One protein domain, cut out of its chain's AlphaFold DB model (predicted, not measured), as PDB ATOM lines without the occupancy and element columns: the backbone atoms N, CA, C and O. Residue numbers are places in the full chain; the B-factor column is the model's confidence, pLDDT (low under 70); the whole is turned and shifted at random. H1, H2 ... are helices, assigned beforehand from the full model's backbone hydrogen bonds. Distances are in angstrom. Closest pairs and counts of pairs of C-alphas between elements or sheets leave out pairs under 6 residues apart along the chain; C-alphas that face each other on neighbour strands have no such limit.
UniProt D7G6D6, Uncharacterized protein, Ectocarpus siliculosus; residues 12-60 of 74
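What this domain is: This is residues 12 to 60 of the 74 residues of an uncharacterized protein of Ectocarpus siliculosus (UniProt D7G6D6). Picture a long, loose loop of chain that runs out from the short helix H1, turns back at the far end and returns to the short helix H3, which lies at the same end as H1. The small helix H2 sits on the outgoing run, and just past it residues 34 to 39, of which 34 belongs to H2, stick out at the far end. The printed part has 49 residues with three named helices, in the order H1, H2, H3, and no named strand; the class is all helix, though only 20 residues are in named elements. The whole is loose, with a radius of gyration of the C-alphas of 12.9 A, and only just elongated, spanning 38 by 19 by 16 A.

How they stand to each other: Look first at H1, residues 12 to 19, and H3, residues 51 to 58, the longest helices with 8 residues each. They only just touch, with 3 pairs of C-alphas within 8 A; the closest C-alphas are those of Leu 15 and Met 55, 7.5 A apart. They run the same way at a shallow tilt of 27 degrees. H2, residues 31 to 34, is apart from both. In H1 and H3 every O i to N i+4 pair is within hydrogen-bond range; H2 is too short for such a pair, and its one O i to N i+3 pair is within range.

Where its parts are: Find C-alpha 12 at (194.297, 249.081, 176.697); from there H1 runs 10.6 A to C-alpha 19. H2 begins at C-alpha 31, at (186.746, 251.290, 160.912), and measures 5.0 A. H3 also measures 10.6 A and ends at C-alpha 58, at (207.650, 249.498, 173.755).

The domain as a whole: The C-alphas of Lys 19 and Gly 39 are the two farthest apart, 38.3 A. Both links are long, 11 residues from H1 to H2 and 16 from H2 to H3. The printed part has no cut, and residue 36 is the one printed residue with pLDDT under 70.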
ATOM      1  N   ARG A  12     194.507 250.135 175.697       92.62
ATOM      2  CA  ARG A  12     194.297 249.081 176.697       92.62
ATOM      3  C   ARG A  12     194.226 247.688 176.071       92.62
ATOM      4  O   ARG A  12     194.795 246.754 176.631       92.62
ATOM      5  N   ASN A  13     193.540 247.538 174.938       92.12
ATOM      6  CA  ASN A  13     193.438 246.250 174.251       92.12
ATOM      7  C   ASN A  13     194.769 245.855 173.610       92.12
ATOM      8  O   ASN A  13     195.205 244.724 173.809       92.12
ATOM      9  N   MET A  14     195.451 246.793 172.942       91.25
ATOM     10  CA  MET A  14     196.788 246.553 172.387       91.25
ATOM     11  C   MET A  14     197.766 246.114 173.476       91.25
ATOM     12  O   MET A  14     198.438 245.101 173.322       91.25
ATOM     13  N   LEU A  15     197.784 246.807 174.620       93.38
ATOM     14  CA  LEU A  15     198.631 246.441 175.755       93.38
ATOM     15  C   LEU A  15     198.361 245.011 176.246       93.38
ATOM     16  O   LEU A  15     199.297 244.276 176.551       93.38
ATOM     17  N   ARG A  16     197.087 244.612 176.350       94.12
ATOM     18  CA  ARG A  16     196.709 243.260 176.792       94.12
ATOM     19  C   ARG A  16     197.156 242.190 175.801       94.12
ATOM     20  O   ARG A  16     197.662 241.165 176.242       94.12
ATOM     21  N   LEU A  17     196.979 242.433 174.505       93.38
ATOM     22  CA  LEU A  17     197.355 241.496 173.445       93.38
ATOM     23  C   LEU A  17     198.877 241.357 173.331       93.38
ATOM     24  O   LEU A  17     199.382 240.240 173.336       93.38
ATOM     25  N   PHE A  18     199.615 242.470 173.368       93.00
ATOM     26  CA  PHE A  18     201.078 242.432 173.406       93.00
ATOM     27  C   PHE A  18     201.610 241.697 174.643       93.00
ATOM     28  O   PHE A  18     202.498 240.859 174.519       93.00
ATOM     29  N   LYS A  19     201.041 241.942 175.834       93.94
ATOM     30  CA  LYS A  19     201.412 241.203 177.058       93.94
ATOM     31  C   LYS A  19     201.127 239.704 176.973       93.94
ATOM     32  O   LYS A  19     201.809 238.932 177.635       93.94
ATOM     33  N   ALA A  20     200.119 239.306 176.202       93.31
ATOM     34  CA  ALA A  20     199.792 237.906 175.961       93.31
ATOM     35  C   ALA A  20     200.655 237.266 174.855       93.31
ATOM     36  O   ALA A  20     200.537 236.067 174.626       93.31
ATOM     37  N   GLY A  21     201.529 238.035 174.189       91.50
ATOM     38  CA  GLY A  21     202.354 237.550 173.080       91.50
ATOM     39  C   GLY A  21     201.565 237.296 171.793       91.50
ATOM     40  O   GLY A  21     202.026 236.559 170.925       91.50
ATOM     41  N   GLU A  22     200.373 237.879 171.670       92.56
ATOM     42  CA  GLU A  22     199.485 237.648 170.535       92.56
ATOM     43  C   GLU A  22     199.925 238.442 169.301       92.56
ATOM     44  O   GLU A  22     200.352 239.597 169.389       92.56
ATOM     45  N   SER A  23     199.753 237.838 168.125       91.00
ATOM     46  CA  SER A  23     199.895 238.540 166.847       91.00
ATOM     47  C   SER A  23     198.611 239.296 166.519       91.00
ATOM     48  O   SER A  23     197.510 238.779 166.697       91.00
ATOM     49  N   MET A  24     198.742 240.525 166.023       91.25
ATOM     50  CA  MET A  24     197.606 241.401 165.740       91.25
ATOM     51  C   MET A  24     197.649 241.908 164.304       91.25
ATOM     52  O   MET A  24     198.707 242.294 163.813       91.25
ATOM     53  N   LEU A  25     196.479 241.976 163.673       90.50
ATOM     54  CA  LEU A  25     196.253 242.723 162.441       90.50
ATOM     55  C   LEU A  25     195.506 244.009 162.799       90.50
ATOM     56  O   LEU A  25     194.491 243.959 163.494       90.50
ATOM     57  N   LEU A  26     196.007 245.152 162.337       88.75
ATOM     58  CA  LEU A  26     195.369 246.446 162.550       88.75
ATOM     59  C   LEU A  26     195.317 247.236 161.247       88.75
ATOM     60  O   LEU A  26     196.236 247.175 160.436       88.75
ATOM     61  N   TYR A  27     194.247 248.005 161.107       86.12
ATOM     62  CA  TYR A  27     194.041 248.991 160.055       86.12
ATOM     63  C   TYR A  27     194.290 250.373 160.678       86.12
ATOM     64  O   TYR A  27     193.558 250.727 161.612       86.12
ATOM     65  N   PRO A  28     195.343 251.120 160.286       82.06
ATOM     66  CA  PRO A  28     195.690 252.403 160.903       82.06
ATOM     67  C   PRO A  28     194.532 253.410 160.906       82.06
ATOM     68  O   PRO A  28     194.342 254.116 161.897       82.06
ATOM     69  N   GLY A  29     193.719 253.414 159.849       80.81
ATOM     70  CA  GLY A  29     192.514 254.239 159.718       80.81
ATOM     71  C   GLY A  29     191.280 253.698 160.429       80.81
ATOM     72  O   GLY A  29     190.203 254.301 160.379       80.81
ATOM     73  N   GLY A  30     191.426 252.564 161.112       80.50
ATOM     74  CA  GLY A  30     190.379 251.925 161.890       80.50
ATOM     75  C   GLY A  30     189.185 251.517 161.031       80.50
ATOM     76  O   GLY A  30     189.325 251.024 159.916       80.50
ATOM     77  N   ALA A  31     187.979 251.729 161.561       76.19
ATOM     78  CA  ALA A  31     186.746 251.290 160.912       76.19
ATOM     79  C   ALA A  31     186.510 251.927 159.530       76.19
ATOM     80  O   ALA A  31     185.820 251.328 158.714       76.19
ATOM     81  N   LYS A  32     187.089 253.105 159.247       73.94
ATOM     82  CA  LYS A  32     186.967 253.753 157.932       73.94
ATOM     83  C   LYS A  32     187.648 252.950 156.824       73.94
ATOM     84  O   LYS A  32     187.128 252.899 155.720       73.94
ATOM     85  N   GLU A  33     188.759 252.286 157.137       75.25
ATOM     86  CA  GLU A  33     189.462 251.398 156.201       75.25
ATOM     87  C   GLU A  33     188.760 250.046 156.040       75.25
ATOM     88  O   GLU A  33     188.971 249.372 155.046       75.25
ATOM     89  N   ALA A  34     187.911 249.641 156.987       70.38
ATOM     90  CA  ALA A  34     187.095 248.431 156.851       70.38
ATOM     91  C   ALA A  34     185.742 248.695 156.161       70.38
ATOM     92  O   ALA A  34     185.108 247.772 155.653       70.38
ATOM     93  N   LEU A  35     185.275 249.947 156.182       72.19
ATOM     94  CA  LEU A  35     183.979 250.401 155.671       72.19
ATOM     95  C   LEU A  35     184.178 251.544 154.664       72.19
ATOM     96  O   LEU A  35     183.599 252.624 154.812       72.19
ATOM     97  N   HIS A  36     185.033 251.323 153.666       68.81
ATOM     98  CA  HIS A  36     185.337 252.322 152.640       68.81
ATOM     99  C   HIS A  36     184.073 252.741 151.872       68.81
ATOM    100  O   HIS A  36     183.223 251.918 151.521       68.81
ATOM    101  N   GLN A  37     183.944 254.046 151.627       70.38
ATOM    102  CA  GLN A  37     182.884 254.604 150.785       70.38
ATOM    103  C   GLN A  37     183.297 254.552 149.311       70.38
ATOM    104  O   GLN A  37     184.480 254.452 148.993       70.38
ATOM    105  N   LYS A  38     182.323 254.670 148.403       73.19
ATOM    106  CA  LYS A  38     182.583 254.697 146.958       73.19
ATOM    107  C   LYS A  38     183.624 255.775 146.617       73.19
ATOM    108  O   LYS A  38     183.431 256.938 146.973       73.19
ATOM    109  N   GLY A  39     184.697 255.390 145.923       74.44
ATOM    110  CA  GLY A  39     185.790 256.289 145.539       74.44
ATOM    111  C   GLY A  39     186.882 256.485 146.599       74.44
ATOM    112  O   GLY A  39     187.733 257.354 146.427       74.44
ATOM    113  N   GLN A  40     186.873 255.704 147.685       76.00
ATOM    114  CA  GLN A  40     187.952 255.653 148.687       76.00
ATOM    115  C   GLN A  40     188.783 254.368 148.570       76.00
ATOM    116  O   GLN A  40     189.443 253.955 149.525       76.00
ATOM    117  N   ASP A  41     188.738 253.730 147.404       76.69
ATOM    118  CA  ASP A  41     189.399 252.456 147.173       76.69
ATOM    119  C   ASP A  41     190.908 252.625 147.348       76.69
ATOM    120  O   ASP A  41     191.517 253.577 146.852       76.69
ATOM    121  N   TYR A  42     191.503 251.702 148.102       74.81
ATOM    122  CA  TYR A  42     192.944 251.651 148.357       74.81
ATOM    123  C   TYR A  42     193.536 252.870 149.090       74.81
ATOM    124  O   TYR A  42     194.757 253.038 149.109       74.81
ATOM    125  N   GLN A  43     192.712 253.706 149.734       80.88
ATOM    126  CA  GLN A  43     193.207 254.804 150.566       80.88
ATOM    127  C   GLN A  43     193.585 254.336 151.975       80.88
ATOM    128  O   GLN A  43     192.808 253.676 152.664       80.88
ATOM    129  N   LEU A  44     194.778 254.742 152.419       81.25
ATOM    130  CA  LEU A  44     195.241 254.590 153.797       81.25
ATOM    131  C   LEU A  44     194.964 255.875 154.577       81.25
ATOM    132  O   LEU A  44     195.425 256.955 154.199       81.25
ATOM    133  N   PHE A  45     194.259 255.755 155.697       83.56
ATOM    134  CA  PHE A  45     193.928 256.871 156.574       83.56
ATOM    135  C   PHE A  45     194.809 256.818 157.817       83.56
ATOM    136  O   PHE A  45     194.469 256.216 158.830       83.56
ATOM    137  N   TRP A  46     195.958 257.477 157.764       84.12
ATOM    138  CA  TRP A  46     196.857 257.502 158.912       84.12
ATOM    139  C   TRP A  46     196.293 258.358 160.055       84.12
ATOM    140  O   TRP A  46     195.851 259.485 159.819       84.12
ATOM    141  N   PRO A  47     196.327 257.866 161.307       81.31
ATOM    142  CA  PRO A  47     195.982 258.688 162.454       81.31
ATOM    143  C   PRO A  47     197.058 259.761 162.657       81.31
ATOM    144  O   PRO A  47     198.246 259.494 162.481       81.31
ATOM    145  N   GLU A  48     196.665 260.953 163.121       84.56
ATOM    146  CA  GLU A  48     197.617 262.030 163.457       84.56
ATOM    147  C   GLU A  48     198.672 261.581 164.482       84.56
ATOM    148  O   GLU A  48     199.803 262.066 164.499       84.56
ATOM    149  N   LYS A  49     198.300 260.632 165.350       82.62
ATOM    150  CA  LYS A  49     199.179 260.033 166.355       82.62
ATOM    151  C   LYS A  49     199.398 258.555 166.047       82.62
ATOM    152  O   LYS A  49     198.481 257.745 166.150       82.62
ATOM    153  N   GLY A  50     200.647 258.182 165.770       84.94
ATOM    154  CA  GLY A  50     201.081 256.790 165.601       84.94
ATOM    155  C   GLY A  50     201.202 256.024 166.925       84.94
ATOM    156  O   GLY A  50     202.281 255.537 167.260       84.94
ATOM    157  N   GLU A  51     200.132 255.930 167.717       86.88
ATOM    158  CA  GLU A  51     200.175 255.249 169.023       86.88
ATOM    159  C   GLU A  51     200.511 253.758 168.905       86.88
ATOM    160  O   GLU A  51     201.252 253.230 169.735       86.88
ATOM    161  N   PHE A  52     200.043 253.088 167.848       88.19
ATOM    162  CA  PHE A  52     200.380 251.683 167.607       88.19
ATOM    163  C   PHE A  52     201.889 251.492 167.359       88.19
ATOM    164  O   PHE A  52     202.451 250.496 167.803       88.19
ATOM    165  N   VAL A  53     202.565 252.471 166.736       91.06
ATOM    166  CA  VAL A  53     204.024 252.460 166.525       91.06
ATOM    167  C   VAL A  53     204.755 252.574 167.860       91.06
ATOM    168  O   VAL A  53     205.671 251.804 168.138       91.06
ATOM    169  N   ARG A  54     204.320 253.498 168.729       91.69
ATOM    170  CA  ARG A  54     204.886 253.654 170.081       91.69
ATOM    171  C   ARG A  54     204.699 252.391 170.920       91.69
ATOM    172  O   ARG A  54     205.601 252.008 171.666       91.69
ATOM    173  N   MET A  55     203.547 251.738 170.787       92.06
ATOM    174  CA  MET A  55     203.265 250.484 171.476       92.06
ATOM    175  C   MET A  55     204.149 249.352 170.943       92.06
ATOM    176  O   MET A  55     204.780 248.663 171.736       92.06
ATOM    177  N   ALA A  56     204.267 249.209 169.620       93.31
ATOM    178  CA  ALA A  56     205.144 248.215 169.009       93.31
ATOM    179  C   ALA A  56     206.601 248.392 169.466       93.31
ATOM    180  O   ALA A  56     207.223 247.426 169.902       93.31
ATOM    181  N   ALA A  57     207.109 249.629 169.482       94.56
ATOM    182  CA  ALA A  57     208.446 249.938 169.991       94.56
ATOM    183  C   ALA A  57     208.618 249.548 171.471       94.56
ATOM    184  O   ALA A  57     209.619 248.937 171.835       94.56
ATOM    185  N   SER A  58     207.621 249.834 172.318       94.00
ATOM    186  CA  SER A  58     207.650 249.498 173.755       94.00
ATOM    187  C   SER A  58     207.709 247.991 174.032       94.00
ATOM    188  O   SER A  58     208.192 247.581 175.083       94.00
ATOM    189  N   PHE A  59     207.215 247.170 173.104       94.81
ATOM    190  CA  PHE A  59     207.202 245.709 173.210       94.81
ATOM    191  C   PHE A  59     208.252 245.026 172.329       94.81
ATOM    192  O   PHE A  59     208.254 243.801 172.236       94.81
ATOM    193  N   ASN A  60     209.135 245.797 171.681       94.88
ATOM    194  CA  ASN A  60     210.076 245.300 170.677       94.88
ATOM    195  C   ASN A  60     209.388 244.436 169.597       94.88
ATOM    196  O   ASN A  60     209.907 243.414 169.150       94.88
TER     197      ASN A  60